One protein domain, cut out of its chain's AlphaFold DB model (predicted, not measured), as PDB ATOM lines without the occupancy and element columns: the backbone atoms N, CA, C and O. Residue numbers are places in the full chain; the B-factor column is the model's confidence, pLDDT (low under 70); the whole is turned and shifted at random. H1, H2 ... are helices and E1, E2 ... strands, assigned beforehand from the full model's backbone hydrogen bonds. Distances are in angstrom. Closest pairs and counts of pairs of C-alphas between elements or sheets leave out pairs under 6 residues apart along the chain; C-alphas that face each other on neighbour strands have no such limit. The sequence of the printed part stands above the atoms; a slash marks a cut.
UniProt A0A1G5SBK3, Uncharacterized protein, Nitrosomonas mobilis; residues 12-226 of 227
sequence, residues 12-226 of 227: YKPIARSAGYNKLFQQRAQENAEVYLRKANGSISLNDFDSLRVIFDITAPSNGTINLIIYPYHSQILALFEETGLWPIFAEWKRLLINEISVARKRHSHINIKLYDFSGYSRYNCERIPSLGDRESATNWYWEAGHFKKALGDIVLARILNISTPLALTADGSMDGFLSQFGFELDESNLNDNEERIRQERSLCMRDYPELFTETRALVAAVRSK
ATOM      1  N   TYR A  12      26.526  34.628   0.719       91.75
ATOM      2  CA  TYR A  12      26.911  33.473   1.536       91.75
ATOM      3  C   TYR A  12      26.235  32.176   1.096       91.75
ATOM      4  O   TYR A  12      26.791  31.105   1.307       91.75
ATOM      5  N   LYS A  13      25.062  32.235   0.453       91.62
ATOM      6  CA  LYS A  13      24.309  31.040   0.036       91.62
ATOM      7  C   LYS A  13      25.112  30.105  -0.883       91.62
ATOM      8  O   LYS A  13      25.203  28.923  -0.552       91.62
ATOM      9  N   PRO A  14      25.690  30.561  -2.013       93.00
ATOM     10  CA  PRO A  14      26.487  29.682  -2.874       93.00
ATOM     11  C   PRO A  14      27.769  29.184  -2.190       93.00
ATOM     12  O   PRO A  14      28.191  28.053  -2.432       93.00
ATOM     13  N   ILE A  15      28.365  29.983  -1.300       91.31
ATOM     14  CA  ILE A  15      29.572  29.581  -0.569       91.31
ATOM     15  C   ILE A  15      29.224  28.493   0.449       91.31
ATOM     16  O   ILE A  15      29.845  27.441   0.437       91.31
ATOM     17  N   ALA A  16      28.176  28.680   1.251       92.00
ATOM     18  CA  ALA A  16      27.714  27.684   2.214       92.00
ATOM     19  C   ALA A  16      27.339  26.358   1.533       92.00
ATOM     20  O   ALA A  16      27.712  25.302   2.026       92.00
ATOM     21  N   ARG A  17      26.680  26.400   0.365       92.31
ATOM     22  CA  ARG A  17      26.344  25.188  -0.410       92.31
ATOM     23  C   ARG A  17      27.571  24.448  -0.945       92.31
ATOM     24  O   ARG A  17      27.570  23.225  -0.995       92.31
ATOM     25  N   SER A  18      28.599  25.170  -1.388       92.69
ATOM     26  CA  SER A  18      29.784  24.553  -2.003       92.69
ATOM     27  C   SER A  18      30.846  24.139  -0.979       92.69
ATOM     28  O   SER A  18      31.479  23.094  -1.121       92.69
ATOM     29  N   ALA A  19      31.039  24.943   0.064       92.44
ATOM     30  CA  ALA A  19      32.097  24.789   1.055       92.44
ATOM     31  C   ALA A  19      31.624  24.191   2.389       92.44
ATOM     32  O   ALA A  19      32.453  23.641   3.114       92.44
ATOM     33  N   GLY A  20      30.330  24.286   2.704       96.06
ATOM     34  CA  GLY A  20      29.787  24.006   4.034       96.06
ATOM     35  C   GLY A  20      29.971  25.177   5.004       96.06
ATOM     36  O   GLY A  20      30.838  26.039   4.822       96.06
ATOM     37  N   TYR A  21      29.158  25.215   6.064       97.31
ATOM     38  CA  TYR A  21      29.258  26.260   7.093       97.31
ATOM     39  C   TYR A  21      30.543  26.152   7.909       97.31
ATOM     40  O   TYR A  21      31.118  27.184   8.240       97.31
ATOM     41  N   ASN A  22      31.041  24.937   8.171       97.44
ATOM     42  CA  ASN A  22      32.281  24.747   8.924       97.44
ATOM     43  C   ASN A  22      33.416  25.621   8.369       97.44
ATOM     44  O   ASN A  22      33.999  26.421   9.092       97.44
ATOM     45  N   LYS A  23      33.653  25.558   7.053       96.12
ATOM     46  CA  LYS A  23      34.733  26.304   6.401       96.12
ATOM     47  C   LYS A  23      34.562  27.823   6.516       96.12
ATOM     48  O   LYS A  23      35.549  28.520   6.723       96.12
ATOM     49  N   LEU A  24      33.329  28.327   6.419       96.19
ATOM     50  CA  LEU A  24      33.024  29.752   6.593       96.19
ATOM     51  C   LEU A  24      33.349  30.236   8.012       96.19
ATOM     52  O   LEU A  24      34.001  31.267   8.180       96.19
ATOM     53  N   PHE A  25      32.919  29.479   9.023       97.94
ATOM     54  CA  PHE A  25      33.196  29.791  10.424       97.94
ATOM     55  C   PHE A  25      34.690  29.706  10.738       97.94
ATOM     56  O   PHE A  25      35.239  30.644  11.308       97.94
ATOM     57  N   GLN A  26      35.367  28.635  10.316       97.31
ATOM     58  CA  GLN A  26      36.795  28.444  10.587       97.31
ATOM     59  C   GLN A  26      37.661  29.513   9.914       97.31
ATOM     60  O   GLN A  26      38.575  30.044  10.544       97.31
ATOM     61  N   GLN A  27      37.339  29.899   8.673       95.88
ATOM     62  CA  GLN A  27      38.031  30.999   8.004       95.88
ATOM     63  C   GLN A  27      37.894  32.303   8.801       95.88
ATOM     64  O   GLN A  27      38.900  32.942   9.111       95.88
ATOM     65  N   ARG A  28      36.663  32.687   9.179       96.81
ATOM     66  CA  ARG A  28      36.451  33.901   9.979       96.81
ATOM     67  C   ARG A  28      37.160  33.815  11.327       96.81
ATOM     68  O   ARG A  28      37.729  34.810  11.765       96.81
ATOM     69  N   ALA A  29      37.109  32.666  11.993       98.00
ATOM     70  CA  ALA A  29      37.728  32.477  13.297       98.00
ATOM     71  C   ALA A  29      39.246  32.673  13.236       98.00
ATOM     72  O   ALA A  29      39.797  33.352  14.098       98.00
ATOM     73  N   GLN A  30      39.904  32.161  12.190       97.75
ATOM     74  CA  GLN A  30      41.333  32.377  11.968       97.75
ATOM     75  C   GLN A  30      41.656  33.861  11.733       97.75
ATOM     76  O   GLN A  30      42.506  34.415  12.432       97.75
ATOM     77  N   GLU A  31      40.942  34.521  10.814       97.00
ATOM     78  CA  GLU A  31      41.118  35.956  10.527       97.00
ATOM     79  C   GLU A  31      40.919  36.809  11.794       97.00
ATOM     80  O   GLU A  31      41.703  37.711  12.097       97.00
ATOM     81  N   ASN A  32      39.884  36.497  12.576       97.88
ATOM     82  CA  ASN A  32      39.582  37.186  13.821       97.88
ATOM     83  C   ASN A  32      40.640  36.927  14.896       97.88
ATOM     84  O   ASN A  32      41.052  37.876  15.553       97.88
ATOM     85  N   ALA A  33      41.117  35.691  15.069       97.75
ATOM     86  CA  ALA A  33      42.145  35.367  16.056       97.75
ATOM     87  C   ALA A  33      43.434  36.169  15.819       97.75
ATOM     88  O   ALA A  33      43.980  36.748  16.759       97.75
ATOM     89  N   GLU A  34      43.880  36.277  14.564       96.00
ATOM     90  CA  GLU A  34      45.045  37.085  14.188       96.00
ATOM     91  C   GLU A  34      44.857  38.564  14.558       96.00
ATOM     92  O   GLU A  34      45.750  39.198  15.123       96.00
ATOM     93  N   VAL A  35      43.681  39.126  14.263       96.12
ATOM     94  CA  VAL A  35      43.360  40.524  14.582       96.12
ATOM     95  C   VAL A  35      43.235  40.739  16.090       96.12
ATOM     96  O   VAL A  35      43.761  41.721  16.616       96.12
ATOM     97  N   TYR A  36      42.540  39.851  16.795       96.75
ATOM     98  CA  TYR A  36      42.221  40.014  18.211       96.75
ATOM     99  C   TYR A  36      43.449  39.844  19.097       96.75
ATOM    100  O   TYR A  36      43.602  40.618  20.034       96.75
ATOM    101  N   LEU A  37      44.370  38.935  18.760       95.69
ATOM    102  CA  LEU A  37      45.654  38.821  19.461       95.69
ATOM    103  C   LEU A  37      46.459  40.121  19.403       95.69
ATOM    104  O   LEU A  37      47.030  40.532  20.408       95.69
ATOM    105  N   ARG A  38      46.467  40.811  18.254       93.00
ATOM    106  CA  ARG A  38      47.117  42.127  18.143       93.00
ATOM    107  C   ARG A  38      46.381  43.190  18.959       93.00
ATOM    108  O   ARG A  38      47.019  43.991  19.634       93.00
ATOM    109  N   LYS A  39      45.046  43.200  18.901       92.56
ATOM    110  CA  LYS A  39      44.210  44.192  19.597       92.56
ATOM    111  C   LYS A  39      44.167  44.016  21.114       92.56
ATOM    112  O   LYS A  39      43.944  45.003  21.802       92.56
ATOM    113  N   ALA A  40      44.398  42.812  21.631       91.94
ATOM    114  CA  ALA A  40      44.387  42.534  23.067       91.94
ATOM    115  C   ALA A  40      45.461  43.318  23.846       91.94
ATOM    116  O   ALA A  40      45.293  43.559  25.035       91.94
ATOM    117  N   ASN A  41      46.519  43.771  23.167       87.81
ATOM    118  CA  ASN A  41      47.559  44.628  23.746       87.81
ATOM    119  C   ASN A  41      47.278  46.134  23.570       87.81
ATOM    120  O   ASN A  41      48.106  46.964  23.940       87.81
ATOM    121  N   GLY A  42      46.163  46.492  22.932       88.50
ATOM    122  CA  GLY A  42      45.775  47.872  22.662       88.50
ATOM    123  C   GLY A  42      44.825  48.449  23.709       88.50
ATOM    124  O   GLY A  42      44.488  47.815  24.706       88.50
ATOM    125  N   SER A  43      44.356  49.666  23.445       86.94
ATOM    126  CA  SER A  43      43.322  50.347  24.224       86.94
ATOM    127  C   SER A  43      42.086  50.636  23.371       86.94
ATOM    128  O   SER A  43      42.109  50.550  22.139       86.94
ATOM    129  N   ILE A  44      40.981  50.964  24.037       89.06
ATOM    130  CA  ILE A  44      39.737  51.358  23.375       89.06
ATOM    131  C   ILE A  44      39.948  52.726  22.720       89.06
ATOM    132  O   ILE A  44      40.343  53.685  23.383       89.06
ATOM    133  N   SER A  45      39.669  52.823  21.420       87.94
ATOM    134  CA  SER A  45      39.630  54.116  20.736       87.94
ATOM    135  C   SER A  45      38.389  54.889  21.168       87.94
ATOM    136  O   SER A  45      37.283  54.351  21.142       87.94
ATOM    137  N   LEU A  46      38.565  56.158  21.541       88.62
ATOM    138  CA  LEU A  46      37.454  57.013  21.961       88.62
ATOM    139  C   LEU A  46      36.752  57.728  20.796       88.62
ATOM    140  O   LEU A  46      35.656  58.247  20.980       88.62
ATOM    141  N   ASN A  47      37.336  57.704  19.595       89.12
ATOM    142  CA  ASN A  47      36.828  58.444  18.434       89.12
ATOM    143  C   ASN A  47      35.427  57.976  18.003       89.12
ATOM    144  O   ASN A  47      34.597  58.779  17.582       89.12
ATOM    145  N   ASP A  48      35.128  56.680  18.137       87.19
ATOM    146  CA  ASP A  48      33.801  56.149  17.800       87.19
ATOM    147  C   ASP A  48      32.721  56.664  18.772       87.19
ATOM    148  O   ASP A  48      31.563  56.841  18.382       87.19
ATOM    149  N   PHE A  49      33.093  56.990  20.018       94.38
ATOM    150  CA  PHE A  49      32.176  57.610  20.973       94.38
ATOM    151  C   PHE A  49      31.862  59.069  20.617       94.38
ATOM    152  O   PHE A  49      30.762  59.525  20.919       94.38
ATOM    153  N   ASP A  50      32.739  59.787  19.907       93.62
ATOM    154  CA  ASP A  50      32.409  61.125  19.391       93.62
ATOM    155  C   ASP A  50      31.255  61.064  18.388       93.62
ATOM    156  O   ASP A  50      30.301  61.838  18.477       93.62
ATOM    157  N   SER A  51      31.285  60.078  17.489       93.62
ATOM    158  CA  SER A  51      30.184  59.848  16.546       93.62
ATOM    159  C   SER A  51      28.888  59.476  17.272       93.62
ATOM    160  O   SER A  51      27.812  59.949  16.905       93.62
ATOM    161  N   LEU A  52      28.979  58.675  18.338       95.31
ATOM    162  CA  LEU A  52      27.824  58.326  19.165       95.31
ATOM    163  C   LEU A  52      27.214  59.555  19.858       95.31
ATOM    164  O   LEU A  52      25.995  59.724  19.839       95.31
ATOM    165  N   ARG A  53      28.047  60.440  20.424       96.06
ATOM    166  CA  ARG A  53      27.597  61.698  21.045       96.06
ATOM    167  C   ARG A  53      26.845  62.569  20.042       96.06
ATOM    168  O   ARG A  53      25.759  63.044  20.356       96.06
ATOM    169  N   VAL A  54      27.373  62.698  18.823       95.25
ATOM    170  CA  VAL A  54      26.716  63.436  17.736       95.25
ATOM    171  C   VAL A  54      25.346  62.837  17.401       95.25
ATOM    172  O   VAL A  54      24.381  63.580  17.233       95.25
ATOM    173  N   ILE A  55      25.224  61.506  17.352       94.69
ATOM    174  CA  ILE A  55      23.928  60.843  17.135       94.69
ATOM    175  C   ILE A  55      22.943  61.209  18.248       94.69
ATOM    176  O   ILE A  55      21.807  61.572  17.940       94.69
ATOM    177  N   PHE A  56      23.353  61.155  19.519       96.00
ATOM    178  CA  PHE A  56      22.490  61.549  20.636       96.00
ATOM    179  C   PHE A  56      22.055  63.011  20.537       96.00
ATOM    180  O   PHE A  56      20.870  63.296  20.668       96.00
ATOM    181  N   ASP A  57      22.979  63.924  20.244       94.81
ATOM    182  CA  ASP A  57      22.674  65.352  20.164       94.81
ATOM    183  C   ASP A  57      21.699  65.671  19.009       94.81
ATOM    184  O   ASP A  57      20.774  66.462  19.186       94.81
ATOM    185  N   ILE A  58      21.840  65.019  17.847       94.25
ATOM    186  CA  ILE A  58      20.945  65.221  16.687       94.25
ATOM    187  C   ILE A  58      19.549  64.626  16.922       94.25
ATOM    188  O   ILE A  58      18.557  65.126  16.391       94.25
ATOM    189  N   THR A  59      19.456  63.547  17.695       92.81
ATOM    190  CA  THR A  59      18.192  62.828  17.934       92.81
ATOM    191  C   THR A  59      17.453  63.301  19.184       92.81
ATOM    192  O   THR A  59      16.243  63.084  19.274       92.81
ATOM    193  N   ALA A  60      18.131  63.996  20.103       92.81
ATOM    194  CA  ALA A  60      17.558  64.552  21.328       92.81
ATOM    195  C   ALA A  60      16.279  65.393  21.127       92.81
ATOM    196  O   ALA A  60      15.378  65.263  21.954       92.81
ATOM    197  N   PRO A  61      16.127  66.210  20.060       91.88
ATOM    198  CA  PRO A  61      14.899  66.980  19.838       91.88
ATOM    199  C   PRO A  61      13.693  66.135  19.400       91.88
ATOM    200  O   PRO A  61      12.591  66.666  19.262       91.88
ATOM    201  N   SER A  62      13.884  64.844  19.109       88.44
ATOM    202  CA  SER A  62      12.803  63.952  18.689       88.44
ATOM    203  C   SER A  62      12.082  63.335  19.890       88.44
ATOM    204  O   SER A  62      12.692  63.043  20.912       88.44
ATOM    205  N   ASN A  63      10.796  63.009  19.730       83.94
ATOM    206  CA  ASN A  63      10.050  62.191  20.701       83.94
ATOM    207  C   ASN A  63      10.318  60.678  20.521       83.94
ATOM    208  O   ASN A  63       9.512  59.839  20.926       83.94
ATOM    209  N   GLY A  64      11.403  60.322  19.827       88.81
ATOM    210  CA  GLY A  64      11.763  58.947  19.508       88.81
ATOM    211  C   GLY A  64      12.512  58.251  20.642       88.81
ATOM    212  O   GLY A  64      13.043  58.878  21.553       88.81
ATOM    213  N   THR A  65      12.579  56.923  20.559       93.38
ATOM    214  CA  THR A  65      13.455  56.113  21.414       93.38
ATOM    215  C   THR A  65      14.645  55.627  20.601       93.38
ATOM    216  O   THR A  65      14.469  55.004  19.552       93.38
ATOM    217  N   ILE A  66      15.854  55.881  21.094       95.38
ATOM    218  CA  ILE A  66      17.088  55.336  20.534       95.38
ATOM    219  C   ILE A  66      17.323  53.972  21.171       95.38
ATOM    220  O   ILE A  66      17.580  53.885  22.369       95.38
ATOM    221  N   ASN A  67      17.257  52.908  20.375       95.62
ATOM    222  CA  ASN A  67      17.593  51.558  20.824       95.62
ATOM    223  C   ASN A  67      19.007  51.212  20.350       95.62
ATOM    224  O   ASN A  67      19.223  50.926  19.171       95.62
ATOM    225  N   LEU A  68      19.968  51.257  21.267       97.12
ATOM    226  CA  LEU A  68      21.331  50.789  21.055       97.12
ATOM    227  C   LEU A  68      21.403  49.288  21.303       97.12
ATOM    228  O   LEU A  68      20.774  48.767  22.222       97.12
ATOM    229  N   ILE A  69      22.182  48.592  20.483       96.88
ATOM    230  CA  ILE A  69      22.266  47.134  20.488       96.88
ATOM    231  C   ILE A  69      23.740  46.749  20.535       96.88
ATOM    232  O   ILE A  69      24.492  47.055  19.607       96.88
ATOM    233  N   ILE A  70      24.152  46.039  21.583       97.81
ATOM    234  CA  ILE A  70      25.402  45.280  21.560       97.81
ATOM    235  C   ILE A  70      25.118  44.004  20.781       97.81
ATOM    236  O   ILE A  70      24.212  43.234  21.104       97.81
ATOM    237  N   TYR A  71      25.880  43.837  19.710       95.94
ATOM    238  CA  TYR A  71      25.614  42.882  18.649       95.94
ATOM    239  C   TYR A  71      25.557  41.421  19.152       95.94
ATOM    240  O   TYR A  71      26.402  41.026  19.963       95.94
ATOM    241  N   PRO A  72      24.616  40.588  18.652       97.19
ATOM    242  CA  PRO A  72      24.511  39.177  19.016       97.19
ATOM    243  C   PRO A  72      25.585  38.346  18.307       97.19
ATOM    244  O   PRO A  72      25.297  37.607  17.366       97.19
ATOM    245  N   TYR A  73      26.843  38.472  18.724       97.81
ATOM    246  CA  TYR A  73      27.922  37.648  18.182       97.81
ATOM    247  C   TYR A  73      27.663  36.163  18.445       97.81
ATOM    248  O   TYR A  73      27.139  35.795  19.498       97.81
ATOM    249  N   HIS A  74      28.053  35.306  17.502       98.62
ATOM    250  CA  HIS A  74      28.075  33.870  17.750       98.62
ATOM    251  C   HIS A  74      29.072  33.552  18.871       98.62
ATOM    252  O   HIS A  74      30.135  34.179  18.958       98.62
ATOM    253  N   SER A  75      28.785  32.524  19.667       98.50
ATOM    254  CA  SER A  75      29.611  32.109  20.805       98.50
ATOM    255  C   SER A  75      31.080  31.846  20.443       98.50
ATOM    256  O   SER A  75      31.951  32.028  21.284       98.50
ATOM    257  N   GLN A  76      31.392  31.501  19.185       98.69
ATOM    258  CA  GLN A  76      32.780  31.363  18.705       98.69
ATOM    259  C   GLN A  76      33.586  32.670  18.816       98.69
ATOM    260  O   GLN A  76      34.745  32.633  19.209       98.69
ATOM    261  N   ILE A  77      33.000  33.834  18.501       98.56
ATOM    262  CA  ILE A  77      33.699  35.128  18.646       98.56
ATOM    263  C   ILE A  77      33.911  35.469  20.121       98.56
ATOM    264  O   ILE A  77      34.958  36.000  20.479       98.56
ATOM    265  N   LEU A  78      32.949  35.146  20.981       98.38
ATOM    266  CA  LEU A  78      33.072  35.399  22.416       98.38
ATOM    267  C   LEU A  78      34.125  34.484  23.055       98.38
ATOM    268  O   LEU A  78      34.963  34.963  23.814       98.38
ATOM    269  N   ALA A  79      34.173  33.211  22.653       98.56
ATOM    270  CA  ALA A  79      35.245  32.298  23.036       98.56
ATOM    271  C   ALA A  79      36.610  32.788  22.520       98.56
ATOM    272  O   ALA A  79      37.607  32.699  23.234       98.56
ATOM    273  N   LEU A  80      36.667  33.376  21.316       98.62
ATOM    274  CA  LEU A  80      37.882  34.033  20.825       98.62
ATOM    275  C   LEU A  80      38.272  35.218  21.714       98.62
ATOM    276  O   LEU A  80      39.441  35.328  22.059       98.62
ATOM    277  N   PHE A  81      37.331  36.074  22.130       98.31
ATOM    278  CA  PHE A  81      37.637  37.181  23.045       98.31
ATOM    279  C   PHE A  81      38.245  36.691  24.359       98.31
ATOM    280  O   PHE A  81      39.160  37.328  24.879       98.31
ATOM    281  N   GLU A  82      37.761  35.573  24.894       97.81
ATOM    282  CA  GLU A  82      38.325  34.960  26.097       97.81
ATOM    283  C   GLU A  82      39.749  34.452  25.850       97.81
ATOM    284  O   GLU A  82      40.682  34.867  26.535       97.81
ATOM    285  N   GLU A  83      39.940  33.610  24.832       98.19
ATOM    286  CA  GLU A  83      41.222  32.947  24.559       98.19
ATOM    287  C   GLU A  83      42.315  33.931  24.086       98.19
ATOM    288  O   GLU A  83      43.511  33.733  24.341       98.19
ATOM    289  N   THR A  84      41.932  35.038  23.437       97.62
ATOM    290  CA  THR A  84      42.870  36.101  23.043       97.62
ATOM    291  C   THR A  84      43.078  37.167  24.117       97.62
ATOM    292  O   THR A  84      43.925  38.030  23.914       97.62
ATOM    293  N   GLY A  85      42.343  37.138  25.234       96.56
ATOM    294  CA  GLY A  85      42.442  38.143  26.302       96.56
ATOM    295  C   GLY A  85      41.738  39.475  26.004       96.56
ATOM    296  O   GLY A  85      41.998  40.468  26.673       96.56
ATOM    297  N   LEU A  86      40.836  39.516  25.019       96.81
ATOM    298  CA  LEU A  86      40.070  40.713  24.652       96.81
ATOM    299  C   LEU A  86      38.845  40.938  25.559       96.81
ATOM    300  O   LEU A  86      38.284  42.033  25.575       96.81
ATOM    301  N   TRP A  87      38.422  39.927  26.324       96.69
ATOM    302  CA  TRP A  87      37.228  40.007  27.175       96.69
ATOM    303  C   TRP A  87      37.223  41.193  28.161       96.69
ATOM    304  O   TRP A  87      36.212  41.898  28.213       96.69
ATOM    305  N   PRO A  88      38.314  41.503  28.895       95.50
ATOM    306  CA  PRO A  88      38.338  42.665  29.786       95.50
ATOM    307  C   PRO A  88      38.147  43.993  29.043       95.50
ATOM    308  O   PRO A  88      37.432  44.868  29.523       95.50
ATOM    309  N   ILE A  89      38.720  44.121  27.840       95.75
ATOM    310  CA  ILE A  89      38.556  45.304  26.982       95.75
ATOM    311  C   ILE A  89      37.102  45.419  26.509       95.75
ATOM    312  O   ILE A  89      36.539  46.509  26.491       95.75
ATOM    313  N   PHE A  90      36.463  44.300  26.164       96.12
ATOM    314  CA  PHE A  90      35.049  44.288  25.794       96.12
ATOM    315  C   PHE A  90      34.138  44.694  26.962       96.12
ATOM    316  O   PHE A  90      33.217  45.485  26.765       96.12
ATOM    317  N   ALA A  91      34.407  44.204  28.176       95.69
ATOM    318  CA  ALA A  91      33.665  44.595  29.375       95.69
ATOM    319  C   ALA A  91      33.827  46.093  29.680       95.69
ATOM    320  O   ALA A  91      32.840  46.780  29.946       95.69
ATOM    321  N   GLU A  92      35.046  46.620  29.562       95.94
ATOM    322  CA  GLU A  92      35.307  48.049  29.750       95.94
ATOM    323  C   GLU A  92      34.612  48.908  28.687       95.94
ATOM    324  O   GLU A  92      33.991  49.921  29.006       95.94
ATOM    325  N   TRP A  93      34.608  48.467  27.427       96.75
ATOM    326  CA  TRP A  93      33.876  49.144  26.358       96.75
ATOM    327  C   TRP A  93      32.371  49.259  26.655       96.75
ATOM    328  O   TRP A  93      31.780  50.309  26.393       96.75
ATOM    329  N   LYS A  94      31.750  48.238  27.266       96.81
ATOM    330  CA  LYS A  94      30.342  48.317  27.700       96.81
ATOM    331  C   LYS A  94      30.136  49.373  28.785       96.81
ATOM    332  O   LYS A  94      29.156  50.111  28.722       96.81
ATOM    333  N   ARG A  95      31.052  49.477  29.753       96.81
ATOM    334  CA  ARG A  95      30.987  50.500  30.812       96.81
ATOM    335  C   ARG A  95      31.103  51.908  30.239       96.81
ATOM    336  O   ARG A  95      30.306  52.772  30.599       96.81
ATOM    337  N   LEU A  96      32.022  52.121  29.296       96.62
ATOM    338  CA  LEU A  96      32.144  53.395  28.584       96.62
ATOM    339  C   LEU A  96      30.856  53.743  27.829       96.62
ATOM    340  O   LEU A  96      30.381  54.870  27.924       96.62
ATOM    341  N   LEU A  97      30.243  52.771  27.147       97.12
ATOM    342  CA  LEU A  97      28.974  52.975  26.449       97.12
ATOM    343  C   LEU A  97      27.842  53.396  27.396       97.12
ATOM    344  O   LEU A  97      27.113  54.339  27.097       97.12
ATOM    345  N   ILE A  98      27.718  52.739  28.551       97.62
ATOM    346  CA  ILE A  98      26.742  53.108  29.586       97.62
ATOM    347  C   ILE A  98      26.998  54.536  30.091       97.62
ATOM    348  O   ILE A  98      26.061  55.330  30.203       97.62
ATOM    349  N   ASN A  99      28.262  54.893  30.335       96.81
ATOM    350  CA  ASN A  99      28.633  56.238  30.765       96.81
ATOM    351  C   ASN A  99      28.249  57.306  29.722       96.81
ATOM    352  O   ASN A  99      27.677  58.333  30.083       96.81
ATOM    353  N   GLU A 100      28.482  57.062  28.429       97.44
ATOM    354  CA  GLU A 100      28.060  57.988  27.366       97.44
ATOM    355  C   GLU A 100      26.542  58.200  27.343       97.44
ATOM    356  O   GLU A 100      26.069  59.328  27.185       97.44
ATOM    357  N   ILE A 101      25.765  57.136  27.562       97.38
ATOM    358  CA  ILE A 101      24.301  57.218  27.656       97.38
ATOM    359  C   ILE A 101      23.882  58.068  28.864       97.38
ATOM    360  O   ILE A 101      22.997  58.918  28.751       97.38
ATOM    361  N   SER A 102      24.524  57.871  30.016       96.44
ATOM    362  CA  SER A 102      24.270  58.640  31.241       96.44
ATOM    363  C   SER A 102      24.557  60.127  31.060       96.44
ATOM    364  O   SER A 102      23.733  60.980  31.404       96.44
ATOM    365  N   VAL A 103      25.697  60.454  30.444       96.56
ATOM    366  CA  VAL A 103      26.070  61.833  30.106       96.56
ATOM    367  C   VAL A 103      25.057  62.452  29.140       96.56
ATOM    368  O   VAL A 103      24.635  63.590  29.352       96.56
ATOM    369  N   ALA A 104      24.614  61.714  28.120       96.50
ATOM    370  CA  ALA A 104      23.608  62.194  27.175       96.50
ATOM    371  C   ALA A 104      22.259  62.484  27.850       96.50
ATOM    372  O   ALA A 104      21.685  63.547  27.621       96.50
ATOM    373  N   ARG A 105      21.785  61.602  28.741       95.56
ATOM    374  CA  ARG A 105      20.545  61.804  29.518       95.56
ATOM    375  C   ARG A 105      20.622  63.022  30.444       95.56
ATOM    376  O   ARG A 105      19.629  63.722  30.613       95.56
ATOM    377  N   LYS A 106      21.796  63.309  31.020       95.75
ATOM    378  CA  LYS A 106      22.025  64.525  31.824       95.75
ATOM    379  C   LYS A 106      22.008  65.795  30.972       95.75
ATOM    380  O   LYS A 106      21.536  66.828  31.438       95.75
ATOM    381  N   ARG A 107      22.527  65.728  29.740       95.75
ATOM    382  CA  ARG A 107      22.554  66.857  28.796       95.75
ATOM    383  C   ARG A 107      21.178  67.144  28.190       95.75
ATOM    384  O   ARG A 107      20.839  68.305  27.994       95.75
ATOM    385  N   HIS A 108      20.397  66.098  27.924       95.25
ATOM    386  CA  HIS A 108      19.103  66.169  27.245       95.25
ATOM    387  C   HIS A 108      18.027  65.470  28.077       95.25
ATOM    388  O   HIS A 108      17.821  64.268  27.951       95.25
ATOM    389  N   SER A 109      17.294  66.214  28.909       89.75
ATOM    390  CA  SER A 109      16.343  65.643  29.885       89.75
ATOM    391  C   SER A 109      15.188  64.830  29.283       89.75
ATOM    392  O   SER A 109      14.556  64.055  29.995       89.75
ATOM    393  N   HIS A 110      14.885  65.016  27.996       89.75
ATOM    394  CA  HIS A 110      13.789  64.333  27.299       89.75
ATOM    395  C   HIS A 110      14.250  63.177  26.403       89.75
ATOM    396  O   HIS A 110      13.406  62.483  25.839       89.75
ATOM    397  N   ILE A 111      15.563  62.953  26.263       95.12
ATOM    398  CA  ILE A 111      16.067  61.885  25.398       95.12
ATOM    399  C   ILE A 111      15.738  60.516  26.001       95.12
ATOM    400  O   ILE A 111      16.041  60.238  27.163       95.12
ATOM    401  N   ASN A 112      15.146  59.630  25.200       94.69
ATOM    402  CA  ASN A 112      14.933  58.243  25.593       94.69
ATOM    403  C   ASN A 112      15.938  57.339  24.877       94.69
ATOM    404  O   ASN A 112      15.839  57.113  23.671       94.69
ATOM    405  N   ILE A 113      16.908  56.823  25.627       96.62
ATOM    406  CA  ILE A 113      17.932  55.905  25.119       96.62
ATOM    407  C   ILE A 113      17.793  54.592  25.868       96.62
ATOM    408  O   ILE A 113      17.780  54.596  27.096       96.62
ATOM    409  N   LYS A 114      17.759  53.480  25.147       96.62
ATOM    410  CA  LYS A 114      17.827  52.131  25.700       96.62
ATOM    411  C   LYS A 114      19.042  51.411  25.149       96.62
ATOM    412  O   LYS A 114      19.346  51.548  23.966       96.62
ATOM    413  N   LEU A 115      19.718  50.641  25.990       98.00
ATOM    414  CA  LEU A 115      20.823  49.782  25.584       98.00
ATOM    415  C   LEU A 115      20.417  48.332  25.798       98.00
ATOM    416  O   LEU A 115      20.040  47.947  26.897       98.00
ATOM    417  N   TYR A 116      20.507  47.532  24.745       97.88
ATOM    418  CA  TYR A 116      20.245  46.104  24.790       97.88
ATOM    419  C   TYR A 116      21.532  45.338  24.531       97.88
ATOM    420  O   TYR A 116      22.159  45.497  23.483       97.88
ATOM    421  N   ASP A 117      21.916  44.483  25.469       98.19
ATOM    422  CA  ASP A 117      23.041  43.581  25.316       98.19
ATOM    423  C   ASP A 117      22.588  42.211  24.819       98.19
ATOM    424  O   ASP A 117      22.056  41.419  25.594       98.19
ATOM    425  N   PHE A 118      22.809  41.919  23.535       98.12
ATOM    426  CA  PHE A 118      22.576  40.587  22.965       98.12
ATOM    427  C   PHE A 118      23.852  39.745  22.852       98.12
ATOM    428  O   PHE A 118      23.827  38.648  22.282       98.12
ATOM    429  N   SER A 119      24.975  40.233  23.384       96.69
ATOM    430  CA  SER A 119      26.144  39.386  23.588       96.69
ATOM    431  C   SER A 119      25.897  38.393  24.728       96.69
ATOM    432  O   SER A 119      24.963  38.527  25.527       96.69
ATOM    433  N   GLY A 120      26.755  37.383  24.800       95.81
ATOM    434  CA  GLY A 120      26.592  36.245  25.688       95.81
ATOM    435  C   GLY A 120      26.410  34.955  24.905       95.81
ATOM    436  O   GLY A 120      26.636  34.890  23.698       95.81
ATOM    437  N   TYR A 121      26.020  33.913  25.614       97.44
ATOM    438  CA  TYR A 121      26.060  32.536  25.140       97.44
ATOM    439  C   TYR A 121      24.664  31.908  25.151       97.44
ATOM    440  O   TYR A 121      24.518  30.708  25.391       97.44
ATOM    441  N   SER A 122      23.625  32.719  24.924       95.44
ATOM    442  CA  SER A 122      22.244  32.241  24.852       95.44
ATOM    443  C   SER A 122      22.093  31.118  23.815       95.44
ATOM    444  O   SER A 122      22.945  30.922  22.945       95.44
ATOM    445  N   ARG A 123      20.952  30.422  23.832       93.00
ATOM    446  CA  ARG A 123      20.638  29.371  22.847       93.00
ATOM    447  C   ARG A 123      20.719  29.829  21.385       93.00
ATOM    448  O   ARG A 123      20.866  28.986  20.505       93.00
ATOM    449  N   TYR A 124      20.576  31.130  21.123       96.00
ATOM    450  CA  TYR A 124      20.733  31.686  19.783       96.00
ATOM    451  C   TYR A 124      22.212  31.847  19.444       96.00
ATOM    452  O   TYR A 124      22.632  31.374  18.395       96.00
ATOM    453  N   ASN A 125      23.005  32.442  20.343       97.69
ATOM    454  CA  ASN A 125      24.442  32.668  20.148       97.69
ATOM    455  C   ASN A 125      25.238  31.354  20.101       97.69
ATOM    456  O   ASN A 125      26.186  31.245  19.326       97.69
ATOM    457  N   CYS A 126      24.854  30.367  20.920       97.44
ATOM    458  CA  CYS A 126      25.483  29.049  21.028       97.44
ATOM    459  C   CYS A 126      24.915  28.051  20.005       97.44
ATOM    460  O   CYS A 126      24.575  26.912  20.325       97.44
ATOM    461  N   GLU A 127      24.773  28.493  18.757       97.62
ATOM    462  CA  GLU A 127      24.365  27.618  17.665       97.62
ATOM    463  C   GLU A 127      25.480  26.619  17.326       97.62
ATOM    464  O   GLU A 127      26.663  26.953  17.302       97.62
ATOM    465  N   ARG A 128      25.122  25.363  17.046       98.00
ATOM    466  CA  ARG A 128      26.117  24.386  16.596       98.00
ATOM    467  C   ARG A 128      26.570  24.708  15.178       98.00
ATOM    468  O   ARG A 128      25.753  24.874  14.272       98.00
ATOM    469  N   ILE A 129      27.884  24.737  14.981       98.12
ATOM    470  CA  ILE A 129      28.482  24.850  13.653       98.12
ATOM    471  C   ILE A 129      28.440  23.453  13.015       98.12
ATOM    472  O   ILE A 129      28.900  22.501  13.651       98.12
ATOM    473  N   PRO A 130      27.918  23.296  11.782       97.50
ATOM    474  CA  PRO A 130      27.990  22.028  11.065       97.50
ATOM    475  C   PRO A 130      29.416  21.471  11.001       97.50
ATOM    476  O   PRO A 130      30.392  22.226  10.923       97.50
ATOM    477  N   SER A 131      29.532  20.146  11.037       96.25
ATOM    478  CA  SER A 131      30.818  19.447  11.059       96.25
ATOM    479  C   SER A 131      31.631  19.681   9.783       96.25
ATOM    480  O   SER A 131      31.103  20.030   8.724       96.25
ATOM    481  N   LEU A 132      32.945  19.469   9.861       94.94
ATOM    482  CA  LEU A 132      33.816  19.535   8.691       94.94
ATOM    483  C   LEU A 132      33.339  18.552   7.607       94.94
ATOM    484  O   LEU A 132      33.148  17.369   7.869       94.94
ATOM    485  N   GLY A 133      33.171  19.053   6.382       93.25
ATOM    486  CA  GLY A 133      32.694  18.265   5.242       93.25
ATOM    487  C   GLY A 133      31.171  18.209   5.096       93.25
ATOM    488  O   GLY A 133      30.702  17.837   4.023       93.25
ATOM    489  N   ASP A 134      30.407  18.648   6.101       95.31
ATOM    490  CA  ASP A 134      28.953  18.762   6.003       95.31
ATOM    491  C   ASP A 134      28.559  19.965   5.130       95.31
ATOM    492  O   ASP A 134      28.897  21.122   5.412       95.31
ATOM    493  N   ARG A 135      27.851  19.669   4.037       93.38
ATOM    494  CA  ARG A 135      27.335  20.644   3.063       93.38
ATOM    495  C   ARG A 135      25.809  20.647   2.981       93.38
ATOM    496  O   ARG A 135      25.252  21.435   2.218       93.38
ATOM    497  N   GLU A 136      25.154  19.768   3.730       93.06
ATOM    498  CA  GLU A 136      23.702  19.600   3.715       93.06
ATOM    499  C   GLU A 136      23.066  20.357   4.879       93.06
ATOM    500  O   GLU A 136      22.074  21.066   4.690       93.06
ATOM    501  N   SER A 137      23.679  20.283   6.063       94.25
ATOM    502  CA  SER A 137      23.208  21.005   7.237       94.25
ATOM    503  C   SER A 137      23.437  22.506   7.098       94.25
ATOM    504  O   SER A 137      24.485  22.984   6.647       94.25
ATOM    505  N   ALA A 138      22.458  23.276   7.563       94.06
ATOM    506  CA  ALA A 138      22.544  24.720   7.644       94.06
ATOM    507  C   ALA A 138      22.321  25.194   9.077       94.06
ATOM    508  O   ALA A 138      21.489  24.664   9.806       94.06
ATOM    509  N   THR A 139      23.030  26.252   9.444       95.94
ATOM    510  CA  THR A 139      22.688  27.062  10.612       95.94
ATOM    511  C   THR A 139      21.350  27.781  10.395       95.94
ATOM    512  O   THR A 139      20.954  28.083   9.263       95.94
ATOM    513  N   ASN A 140      20.666  28.135  11.468       95.81
ATOM    514  CA  ASN A 140      19.447  28.937  11.475       95.81
ATOM    515  C   ASN A 140      19.760  30.422  11.665       95.81
ATOM    516  O   ASN A 140      19.123  31.272  11.038       95.81
ATOM    517  N   TRP A 141      20.766  30.741  12.484       96.88
ATOM    518  CA  TRP A 141      20.957  32.092  13.006       96.88
ATOM    519  C   TRP A 141      22.150  32.823  12.411       96.88
ATOM    520  O   TRP A 141      22.089  34.042  12.304       96.88
ATOM    521  N   TYR A 142      23.189  32.122  11.952       97.69
ATOM    522  CA  TYR A 142      24.446  32.760  11.531       97.69
ATOM    523  C   TYR A 142      24.925  32.350  10.143       97.69
ATOM    524  O   TYR A 142      24.913  31.175   9.797       97.69
ATOM    525  N   TRP A 143      25.377  33.301   9.324       96.94
ATOM    526  CA  TRP A 143      26.124  32.986   8.100       96.94
ATOM    527  C   TRP A 143      27.538  32.503   8.430       96.94
ATOM    528  O   TRP A 143      28.000  31.499   7.895       96.94
ATOM    529  N   GLU A 144      28.182  33.219   9.339       96.19
ATOM    530  CA  GLU A 144      29.381  32.853  10.082       96.19
ATOM    531  C   GLU A 144      29.358  33.626  11.411       96.19
ATOM    532  O   GLU A 144      28.368  34.292  11.725       96.19
ATOM    533  N   ALA A 145      30.414  33.527  12.215       96.81
ATOM    534  CA  ALA A 145      30.363  33.968  13.603       96.81
ATOM    535  C   ALA A 145      30.072  35.475  13.813       96.81
ATOM    536  O   ALA A 145      29.591  35.858  14.882       96.81
ATOM    537  N   GLY A 146      30.357  36.326  12.817       95.38
ATOM    538  CA  GLY A 146      30.172  37.780  12.873       95.38
ATOM    539  C   GLY A 146      28.868  38.294  12.251       95.38
ATOM    540  O   GLY A 146      28.430  39.394  12.576       95.38
ATOM    541  N   HIS A 147      28.216  37.530  11.378       96.19
ATOM    542  CA  HIS A 147      27.061  37.976  10.604       96.19
ATOM    543  C   HIS A 147      25.869  37.054  10.825       96.19
ATOM    544  O   HIS A 147      25.817  35.929  10.317       96.19
ATOM    545  N   PHE A 148      24.865  37.562  11.535       95.44
ATOM    546  CA  PHE A 148      23.619  36.837  11.725       95.44
ATOM    547  C   PHE A 148      22.708  36.909  10.487       95.44
ATOM    548  O   PHE A 148      22.780  37.817   9.655       95.44
ATOM    549  N   LYS A 149      21.823  35.925  10.357       95.25
ATOM    550  CA  LYS A 149      20.791  35.829   9.325       95.25
ATOM    551  C   LYS A 149      19.568  36.634   9.721       95.25
ATOM    552  O   LYS A 149      19.283  36.816  10.899       95.25
ATOM    553  N   LYS A 150      18.755  36.991   8.724       93.38
ATOM    554  CA  LYS A 150      17.466  37.668   8.926       93.38
ATOM    555  C   LYS A 150      16.645  37.070  10.076       93.38
ATOM    556  O   LYS A 150      16.093  37.829  10.851       93.38
ATOM    557  N   ALA A 151      16.619  35.743  10.205       92.62
ATOM    558  CA  ALA A 151      15.860  35.052  11.242       92.62
ATOM    559  C   ALA A 151      16.242  35.490  12.671       92.62
ATOM    560  O   ALA A 151      15.354  35.772  13.468       92.62
ATOM    561  N   LEU A 152      17.538  35.632  12.985       94.19
ATOM    562  CA  LEU A 152      17.963  36.152  14.290       94.19
ATOM    563  C   LEU A 152      17.719  37.664  14.398       94.19
ATOM    564  O   LEU A 152      17.348  38.160  15.457       94.19
ATOM    565  N   GLY A 153      17.868  38.398  13.293       93.69
ATOM    566  CA  GLY A 153      17.532  39.822  13.241       93.69
ATOM    567  C   GLY A 153      16.062  40.104  13.556       93.69
ATOM    568  O   GLY A 153      15.767  41.030  14.302       93.69
ATOM    569  N   ASP A 154      15.146  39.285  13.039       91.56
ATOM    570  CA  ASP A 154      13.712  39.394  13.313       91.56
ATOM    571  C   ASP A 154      13.417  39.175  14.807       91.56
ATOM    572  O   ASP A 154      12.606  39.895  15.382       91.56
ATOM    573  N   ILE A 155      14.126  38.239  15.447       91.38
ATOM    574  CA  ILE A 155      14.050  37.976  16.892       91.38
ATOM    575  C   ILE A 155      14.557  39.172  17.711       91.38
ATOM    576  O   ILE A 155      13.877  39.619  18.633       91.38
ATOM    577  N   VAL A 156      15.718  39.733  17.352       93.56
ATOM    578  CA  VAL A 156      16.262  40.940  18.000       93.56
ATOM    579  C   VAL A 156      15.280  42.107  17.871       93.56
ATOM    580  O   VAL A 156      14.990  42.783  18.855       93.56
ATOM    581  N   LEU A 157      14.718  42.326  16.679       92.25
ATOM    582  CA  LEU A 157      13.746  43.396  16.442       92.25
ATOM    583  C   LEU A 157      12.450  43.190  17.234       92.25
ATOM    584  O   LEU A 157      11.944  44.144  17.823       92.25
ATOM    585  N   ALA A 158      11.932  41.960  17.289       89.69
ATOM    586  CA  ALA A 158      10.769  41.624  18.106       89.69
ATOM    587  C   ALA A 158      11.021  41.955  19.585       89.69
ATOM    588  O   ALA A 158      10.169  42.566  20.233       89.69
ATOM    589  N   ARG A 159      12.222  41.629  20.087       89.69
ATOM    590  CA  ARG A 159      12.624  41.884  21.472       89.69
ATOM    591  C   ARG A 159      12.706  43.371  21.813       89.69
ATOM    592  O   ARG A 159      12.184  43.764  22.853       89.69
ATOM    593  N   ILE A 160      13.356  44.181  20.974       92.00
ATOM    594  CA  ILE A 160      13.563  45.613  21.267       92.00
ATOM    595  C   ILE A 160      12.298  46.447  21.032       92.00
ATOM    596  O   ILE A 160      12.070  47.426  21.733       92.00
ATOM    597  N   LEU A 161      11.475  46.076  20.043       89.81
ATOM    598  CA  LEU A 161      10.246  46.806  19.716       89.81
ATOM    599  C   LEU A 161       9.042  46.310  20.523       89.81
ATOM    600  O   LEU A 161       7.963  46.889  20.414       89.81
ATOM    601  N   ASN A 162       9.222  45.247  21.316       82.31
ATOM    602  CA  ASN A 162       8.163  44.555  22.044       82.31
ATOM    603  C   ASN A 162       6.982  44.173  21.127       82.31
ATOM    604  O   ASN A 162       5.815  44.368  21.464       82.31
ATOM    605  N   ILE A 163       7.299  43.676  19.927       75.94
ATOM    606  CA  ILE A 163       6.307  43.277  18.923       75.94
ATOM    607  C   ILE A 163       6.137  41.763  18.983       75.94
ATOM    608  O   ILE A 163       7.098  41.015  18.803       75.94
ATOM    609  N   SER A 164       4.896  41.307  19.144       65.88
ATOM    610  CA  SER A 164       4.538  39.903  18.947       65.88
ATOM    611  C   SER A 164       4.750  39.516  17.483       65.88
ATOM    612  O   SER A 164       4.082  40.033  16.588       65.88
ATOM    613  N   THR A 165       5.683  38.603  17.222       62.47
ATOM    614  CA  THR A 165       5.878  38.003  15.891       62.47
ATOM    615  C   THR A 165       5.399  36.551  15.898       62.47
ATOM    616  O   THR A 165       5.381  35.941  16.959       62.47
ATOM    617  N   PRO A 166       5.045  35.940  14.753       62.59
ATOM    618  CA  PRO A 166       4.682  34.518  14.715       62.59
ATOM    619  C   PRO A 166       5.797  33.582  15.203       62.59
ATOM    620  O   PRO A 166       5.512  32.512  15.721       62.59
ATOM    621  N   LEU A 167       7.066  33.997  15.073       60.41
ATOM    622  CA  LEU A 167       8.227  33.308  15.658       60.41
ATOM    623  C   LEU A 167       8.304  33.459  17.182       60.41
ATOM    624  O   LEU A 167       9.081  32.760  17.823       60.41
ATOM    625  N   ALA A 168       7.539  34.399  17.731       56.00
ATOM    626  CA  ALA A 168       7.535  34.788  19.123       56.00
ATOM    627  C   ALA A 168       6.289  34.398  19.895       56.00
ATOM    628  O   ALA A 168       6.195  34.724  21.072       56.00
ATOM    629  N   LEU A 169       5.356  33.707  19.251       55.88
ATOM    630  CA  LEU A 169       4.166  33.201  19.901       55.88
ATOM    631  C   LEU A 169       4.301  31.694  20.087       55.88
ATOM    632  O   LEU A 169       4.591  30.963  19.138       55.88
ATOM    633  N   THR A 170       4.069  31.220  21.305       59.75
ATOM    634  CA  THR A 170       3.779  29.805  21.545       59.75
ATOM    635  C   THR A 170       2.423  29.448  20.931       59.75
ATOM    636  O   THR A 170       1.642  30.317  20.542       59.75
ATOM    637  N   ALA A 171       2.119  28.151  20.831       62.53
ATOM    638  CA  ALA A 171       0.870  27.672  20.228       62.53
ATOM    639  C   ALA A 171      -0.407  28.233  20.898       62.53
ATOM    640  O   ALA A 171      -1.468  28.224  20.281       62.53
ATOM    641  N   ASP A 172      -0.301  28.733  22.132       66.56
ATOM    642  CA  ASP A 172      -1.378  29.373  22.898       66.56
ATOM    643  C   ASP A 172      -1.445  30.908  22.742       66.56
ATOM    644  O   ASP A 172      -2.275  31.557  23.376       66.56
ATOM    645  N   GLY A 173      -0.597  31.503  21.897       59.19
ATOM    646  CA  GLY A 173      -0.579  32.943  21.639       59.19
ATOM    647  C   GLY A 173       0.093  33.785  22.729       59.19
ATOM    648  O   GLY A 173       0.040  35.014  22.642       59.19
ATOM    649  N   SER A 174       0.732  33.169  23.730       62.06
ATOM    650  CA  SER A 174       1.609  33.882  24.663       62.06
ATOM    651  C   SER A 174       2.998  34.117  24.058       62.06
ATOM    652  O   SER A 174       3.393  33.465  23.092       62.06
ATOM    653  N   MET A 175       3.727  35.110  24.575       61.28
ATOM    654  CA  MET A 175       5.092  35.383  24.120       61.28
ATOM    655  C   MET A 175       6.000  34.222  24.534       61.28
ATOM    656  O   MET A 175       6.015  33.855  25.708       61.28
ATOM    657  N   ASP A 176       6.785  33.687  23.599       65.06
ATOM    658  CA  ASP A 176       7.768  32.646  23.884       65.06
ATOM    659  C   ASP A 176       8.700  33.115  25.012       65.06
ATOM    660  O   ASP A 176       9.449  34.090  24.874       65.06
ATOM    661  N   GLY A 177       8.645  32.408  26.146       62.44
ATOM    662  CA  GLY A 177       9.461  32.688  27.323       62.44
ATOM    663  C   GLY A 177      10.964  32.642  27.039       62.44
ATOM    664  O   GLY A 177      11.741  33.243  27.773       62.44
ATOM    665  N   PHE A 178      11.394  31.990  25.954       66.75
ATOM    666  CA  PHE A 178      12.787  32.022  25.515       66.75
ATOM    667  C   PHE A 178      13.174  33.335  24.832       66.75
ATOM    668  O   PHE A 178      14.322  33.765  24.945       66.75
ATOM    669  N   LEU A 179      12.243  34.002  24.150       66.69
ATOM    670  CA  LEU A 179      12.514  35.298  23.531       66.69
ATOM    671  C   LEU A 179      12.570  36.419  24.552       66.69
ATOM    672  O   LEU A 179      13.403  37.312  24.417       66.69
ATOM    673  N   SER A 180      11.735  36.369  25.591       65.38
ATOM    674  CA  SER A 180      11.810  37.349  26.682       65.38
ATOM    675  C   SER A 180      13.150  37.279  27.429       65.38
ATOM    676  O   SER A 180      13.620  38.301  27.935       65.38
ATOM    677  N   GLN A 181      13.799  36.109  27.413       78.44
ATOM    678  CA  GLN A 181      15.123  35.858  27.984       78.44
ATOM    679  C   GLN A 181      16.291  36.190  27.040       78.44
ATOM    680  O   GLN A 181      17.436  36.208  27.487       78.44
ATOM    681  N   PHE A 182      16.046  36.445  25.748       90.31
ATOM    682  CA  PHE A 182      17.121  36.773  24.816       90.31
ATOM    683  C   PHE A 182      17.466  38.261  24.846       90.31
ATOM    684  O   PHE A 182      16.623  39.125  24.591       90.31
ATOM    685  N   GLY A 183      18.738  38.536  25.121       92.19
ATOM    686  CA  GLY A 183      19.248  39.881  25.338       92.19
ATOM    687  C   GLY A 183      18.865  40.448  26.705       92.19
ATOM    688  O   GLY A 183      18.010  39.920  27.415       92.19
ATOM    689  N   PHE A 184      19.514  41.545  27.079       95.31
ATOM    690  CA  PHE A 184      19.360  42.166  28.392       95.31
ATOM    691  C   PHE A 184      19.304  43.689  28.258       95.31
ATOM    692  O   PHE A 184      20.172  44.270  27.613       95.31
ATOM    693  N   GLU A 185      18.288  44.350  28.823       95.75
ATOM    694  CA  GLU A 185      18.247  45.822  28.861       95.75
ATOM    695  C   GLU A 185      19.260  46.304  29.910       95.75
ATOM    696  O   GLU A 185      19.069  46.109  31.108       95.75
ATOM    697  N   LEU A 186      20.378  46.853  29.441       96.94
ATOM    698  CA  LEU A 186      21.575  47.145  30.223       96.94
ATOM    699  C   LEU A 186      21.636  48.631  30.606       96.94
ATOM    700  O   LEU A 186      21.508  49.509  29.752       96.94
ATOM    701  N   ASP A 187      21.912  48.910  31.876       95.88
ATOM    702  CA  ASP A 187      22.185  50.245  32.402       95.88
ATOM    703  C   ASP A 187      23.224  50.217  33.543       95.88
ATOM    704  O   ASP A 187      23.866  49.200  33.809       95.88
ATOM    705  N   GLU A 188      23.444  51.367  34.190       94.94
ATOM    706  CA  GLU A 188      24.410  51.515  35.289       94.94
ATOM    707  C   GLU A 188      24.101  50.624  36.502       94.94
ATOM    708  O   GLU A 188      25.017  50.232  37.221       94.94
ATOM    709  N   SER A 189      22.828  50.312  36.746       97.00
ATOM    710  CA  SER A 189      22.374  49.619  37.954       97.00
ATOM    711  C   SER A 189      22.496  48.099  37.870       97.00
ATOM    712  O   SER A 189      22.574  47.442  38.904       97.00
ATOM    713  N   ASN A 190      22.542  47.541  36.658       97.50
ATOM    714  CA  ASN A 190      22.382  46.104  36.427       97.50
ATOM    715  C   ASN A 190      23.551  45.457  35.658       97.50
ATOM    716  O   ASN A 190      23.432  44.347  35.133       97.50
ATOM    717  N   LEU A 191      24.716  46.117  35.622       95.94
ATOM    718  CA  LEU A 191      25.919  45.592  34.966       95.94
ATOM    719  C   LEU A 191      26.320  44.209  35.508       95.94
ATOM    720  O   LEU A 191      26.589  43.297  34.728       95.94
ATOM    721  N   ASN A 192      26.307  44.042  36.833       96.88
ATOM    722  CA  ASN A 192      26.665  42.777  37.479       96.88
ATOM    723  C   ASN A 192      25.667  41.659  37.148       96.88
ATOM    724  O   ASN A 192      26.077  40.519  36.940       96.88
ATOM    725  N   ASP A 193      24.376  41.983  37.035       97.75
ATOM    726  CA  ASP A 193      23.340  41.018  36.655       97.75
ATOM    727  C   ASP A 193      23.536  40.545  35.210       97.75
ATOM    728  O   ASP A 193      23.399  39.361  34.899       97.75
ATOM    729  N   ASN A 194      23.924  41.456  34.317       97.44
ATOM    730  CA  ASN A 194      24.256  41.108  32.943       97.44
ATOM    731  C   ASN A 194      25.534  40.249  32.849       97.44
ATOM    732  O   ASN A 194      25.589  39.303  32.063       97.44
ATOM    733  N   GLU A 195      26.558  40.546  33.655       96.88
ATOM    734  CA  GLU A 195      27.768  39.717  33.756       96.88
ATOM    735  C   GLU A 195      27.448  38.312  34.301       96.88
ATOM    736  O   GLU A 195      27.954  37.313  33.779       96.88
ATOM    737  N   GLU A 196      26.571  38.214  35.305       97.56
ATOM    738  CA  GLU A 196      26.053  36.951  35.840       97.56
ATOM    739  C   GLU A 196      25.315  36.144  34.770       97.56
ATOM    740  O   GLU A 196      25.649  34.977  34.546       97.56
ATOM    741  N   ARG A 197      24.377  36.776  34.052       96.75
ATOM    742  CA  ARG A 197      23.653  36.162  32.930       96.75
ATOM    743  C   ARG A 197      24.624  35.558  31.921       96.75
ATOM    744  O   ARG A 197      24.512  34.377  31.593       96.75
ATOM    745  N   ILE A 198      25.603  36.337  31.453       97.69
ATOM    746  CA  ILE A 198      26.585  35.870  30.465       97.69
ATOM    747  C   ILE A 198      27.386  34.679  31.009       97.69
ATOM    748  O   ILE A 198      27.649  33.729  30.270       97.69
ATOM    749  N   ARG A 199      27.752  34.680  32.297       98.06
ATOM    750  CA  ARG A 199      28.495  33.575  32.922       98.06
ATOM    751  C   ARG A 199      27.675  32.287  33.000       98.06
ATOM    752  O   ARG A 199      28.209  31.201  32.749       98.06
ATOM    753  N   GLN A 200      26.392  32.398  33.333       97.50
ATOM    754  CA  GLN A 200      25.468  31.264  33.380       97.50
ATOM    755  C   GLN A 200      25.242  30.688  31.983       97.50
ATOM    756  O   GLN A 200      25.448  29.493  31.770       97.50
ATOM    757  N   GLU A 201      24.928  31.544  31.011       97.62
ATOM    758  CA  GLU A 201      24.803  31.161  29.603       97.62
ATOM    759  C   GLU A 201      26.071  30.471  29.091       97.62
ATOM    760  O   GLU A 201      25.994  29.428  28.441       97.62
ATOM    761  N   ARG A 202      27.253  31.007  29.422       98.19
ATOM    762  CA  ARG A 202      28.538  30.426  29.018       98.19
ATOM    763  C   ARG A 202      28.705  29.019  29.574       98.19
ATOM    764  O   ARG A 202      29.145  28.125  28.858       98.19
ATOM    765  N   SER A 203      28.353  28.821  30.842       98.38
ATOM    766  CA  SER A 203      28.451  27.520  31.508       98.38
ATOM    767  C   SER A 203      27.527  26.486  30.858       98.38
ATOM    768  O   SER A 203      27.941  25.350  30.636       98.38
ATOM    769  N   LEU A 204      26.309  26.892  30.487       97.62
ATOM    770  CA  LEU A 204      25.365  26.049  29.746       97.62
ATOM    771  C   LEU A 204      25.890  25.721  28.342       97.62
ATOM    772  O   LEU A 204      25.957  24.551  27.976       97.62
ATOM    773  N   CYS A 205      26.343  26.727  27.593       98.12
ATOM    774  CA  CYS A 205      26.908  26.544  26.257       98.12
ATOM    775  C   CYS A 205      28.140  25.628  26.274       98.12
ATOM    776  O   CYS A 205      28.268  24.755  25.425       98.12
ATOM    777  N   MET A 206      29.027  25.766  27.263       98.25
ATOM    778  CA  MET A 206      30.209  24.911  27.399       98.25
ATOM    779  C   MET A 206      29.853  23.467  27.763       98.25
ATOM    780  O   MET A 206      30.509  22.546  27.284       98.25
ATOM    781  N   ARG A 207      28.819  23.254  28.583       98.06
ATOM    782  CA  ARG A 207      28.304  21.910  28.875       98.06
ATOM    783  C   ARG A 207      27.697  21.266  27.626       98.06
ATOM    784  O   ARG A 207      27.931  20.088  27.380       98.06
ATOM    785  N   ASP A 208      26.932  22.037  26.859       97.25
ATOM    786  CA  ASP A 208      26.125  21.515  25.756       97.25
ATOM    787  C   ASP A 208      26.882  21.477  24.421       97.25
ATOM    788  O   ASP A 208      26.496  20.717  23.539       97.25
ATOM    789  N   TYR A 209      27.945  22.269  24.260       98.25
ATOM    790  CA  TYR A 209      28.800  22.357  23.071       98.25
ATOM    791  C   TYR A 209      30.280  22.600  23.458       98.25
ATOM    792  O   TYR A 209      30.857  23.642  23.129       98.25
ATOM    793  N   PRO A 210      30.927  21.655  24.167       98.25
ATOM    794  CA  PRO A 210      32.308  21.812  24.631       98.25
ATOM    795  C   PRO A 210      33.323  21.931  23.486       98.25
ATOM    796  O   PRO A 210      34.336  22.616  23.645       98.25
ATOM    797  N   GLU A 211      33.050  21.311  22.331       98.06
ATOM    798  CA  GLU A 211      33.954  21.315  21.177       98.06
ATOM    799  C   GLU A 211      34.215  22.733  20.657       98.06
ATOM    800  O   GLU A 211      35.336  23.050  20.273       98.06
ATOM    801  N   LEU A 212      33.224  23.628  20.738       98.44
ATOM    802  CA  LEU A 212      33.385  25.032  20.361       98.44
ATOM    803  C   LEU A 212      34.568  25.688  21.081       98.44
ATOM    804  O   LEU A 212      35.363  26.403  20.470       98.44
ATOM    805  N   PHE A 213      34.674  25.460  22.389       98.62
ATOM    806  CA  PHE A 213      35.678  26.093  23.239       98.62
ATOM    807  C   PHE A 213      37.046  25.432  23.064       98.62
ATOM    808  O   PHE A 213      38.060  26.127  22.991       98.62
ATOM    809  N   THR A 214      37.091  24.100  22.959       98.38
ATOM    810  CA  THR A 214      38.353  23.369  22.769       98.38
ATOM    811  C   THR A 214      38.960  23.646  21.394       98.38
ATOM    812  O   THR A 214      40.158  23.917  21.308       98.38
ATOM    813  N   GLU A 215      38.147  23.672  20.336       97.94
ATOM    814  CA  GLU A 215      38.578  24.038  18.984       97.94
ATOM    815  C   GLU A 215      39.034  25.497  18.912       97.94
ATOM    816  O   GLU A 215      40.080  25.784  18.331       97.94
ATOM    817  N   THR A 216      38.304  26.422  19.549       98.38
ATOM    818  CA  THR A 216      38.688  27.843  19.578       98.38
ATOM    819  C   THR A 216      40.037  28.044  20.267       98.38
ATOM    820  O   THR A 216      40.904  28.738  19.733       98.38
ATOM    821  N   ARG A 217      40.266  27.384  21.408       98.50
ATOM    822  CA  ARG A 217      41.564  27.406  22.095       98.50
ATOM    823  C   ARG A 217      42.685  26.859  21.216       98.50
ATOM    824  O   ARG A 217      43.744  27.479  21.119       98.50
ATOM    825  N   ALA A 218      42.461  25.712  20.572       98.31
ATOM    826  CA  ALA A 218      43.446  25.098  19.685       98.31
ATOM    827  C   ALA A 218      43.787  26.013  18.497       98.31
ATOM    828  O   ALA A 218      44.960  26.178  18.159       98.31
ATOM    829  N   LEU A 219      42.780  26.665  17.911       98.06
ATOM    830  CA  LEU A 219      42.952  27.635  16.833       98.06
ATOM    831  C   LEU A 219      43.796  28.831  17.286       98.06
ATOM    832  O   LEU A 219      44.772  29.173  16.617       98.06
ATOM    833  N   VAL A 220      43.477  29.445  18.430       98.00
ATOM    834  CA  VAL A 220      44.248  30.586  18.958       98.00
ATOM    835  C   VAL A 220      45.694  30.183  19.259       98.00
ATOM    836  O   VAL A 220      46.615  30.928  18.920       98.00
ATOM    837  N   ALA A 221      45.918  28.997  19.832       97.88
ATOM    838  CA  ALA A 221      47.261  28.471  20.071       97.88
ATOM    839  C   ALA A 221      48.053  28.298  18.761       97.88
ATOM    840  O   ALA A 221      49.205  28.723  18.681       97.88
ATOM    841  N   ALA A 222      47.421  27.754  17.716       97.19
ATOM    842  CA  ALA A 222      48.043  27.580  16.404       97.19
ATOM    843  C   ALA A 222      48.366  28.915  15.707       97.19
ATOM    844  O   ALA A 222      49.372  29.017  15.002       97.19
ATOM    845  N   VAL A 223      47.540  29.950  15.895       95.56
ATOM    846  CA  VAL A 223      47.828  31.304  15.393       95.56
ATOM    847  C   VAL A 223      48.986  31.938  16.168       95.56
ATOM    848  O   VAL A 223      49.860  32.546  15.554       95.56
ATOM    849  N   ARG A 224      49.047  31.762  17.496       93.75
ATOM    850  CA  ARG A 224      50.173  32.245  18.316       93.75
ATOM    851  C   ARG A 224      51.499  31.611  17.911       93.75
ATOM    852  O   ARG A 224      52.484  32.320  17.854       93.75
ATOM    853  N   SER A 225      51.530  30.316  17.595       91.50
ATOM    854  CA  SER A 225      52.778  29.635  17.212       91.50
ATOM    855  C   SER A 225      53.336  30.040  15.842       91.50
ATOM    856  O   SER A 225      54.448  29.649  15.505       91.50
ATOM    857  N   LYS A 226      52.551  30.748  15.020       85.38
ATOM    858  CA  LYS A 226      52.961  31.209  13.683       85.38
ATOM    859  C   LYS A 226      53.505  32.643  13.672       85.38
ATOM    860  O   LYS A 226      54.092  33.026  12.663       85.38
TER     861      LYS A 226
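What this domain is: This is residues 12 to 226 of the 227 residues of an uncharacterized protein of Nitrosomonas mobilis (UniProt A0A1G5SBK3). A short sheet of two parallel strands, E1 and E2, has H5 over one face with H3 alongside H5, and H6 over part of the other face; beyond the ends of the strands, H2, H4 and H9 pack together. H8 runs from near H5 to a corner with H9, while H1 and E3 lie by the first turns of H2. The printed part has 215 residues, with nine named helices and three named strands in the order H1 H2 H3 E1 H4 H5 E2 E3 H6 H7 H8 H9; the class is mostly helix. It is compact, with a radius of gyration of the C-alphas of 18.6 A and spans of 55 by 50 by 33 A.

How they stand to each other: H1, residues 12 to 19, is close to but not clearly touching H2, residues 21 to 39; the closest C-alphas, of Ala 16 and Leu 24, are 7.2 A apart. H2 touches H4, residues 75 to 83, with its residues 29 to 36 alone, at a shallow tilt of 32 degrees, the same way; the closest C-alphas, of Ala 33 and Leu 80, are 6.5 A apart. H9, residues 210 to 224, touches H4 at a steep tilt of 50 degrees, closest at the C-alphas of Glu 83 and Arg 217, 6.1 A. H3, residues 47 to 59, touches H5, residues 87 to 107, closest at the C-alphas of Phe 56 and Ala 104, 6.7 A. E1, residues 65 to 70, and E2, residues 112 to 117, are parallel neighbours, with N 68 and O 114 at 2.8 A. E1, H4, H5 and E2 form a strand-helix-strand unit, two parallel neighbour strands with helices between, and its crossover is right-handed. The closest C-alphas of H5 and E2, of Ile 101 and Ile 113, are 7.0 A apart. E3, residues 142 to 144, pairs with no named strand; its C-alpha 144 is 4.9 A from C-alpha 25 of H2. H6, residues 150 to 161, only just touches H7, residues 177 to 180, with 3 pairs of C-alphas within 8 A, the closest those of Arg 159 and Leu 179, 6.9 A. H8, residues 191 to 208, is near H4 and H5. Every O i to N i+4 pair is within hydrogen-bond range in H1, H4, H5, H6, H8 and H9; 14 of 15 are in H2 and 8 of 9 in H3, and H7 is too short for such a pair.

Where its parts are: H1 begins at C-alpha 12, (26.911, 33.473, 1.536). H2 is 26.5 A long, H5 30.6 A, H8 25.8 A and H9 21.6 A, which ends at C-alpha 224, (50.173, 32.245, 18.316).

The domain as a whole: The C-alphas of Ser 109 and Gly 133 are the two farthest apart, 55.9 A. The printed part has no cut; the links E2 to E3 and H6 to H7 are long. Residues 164 to 180 of this model have pLDDT under 70.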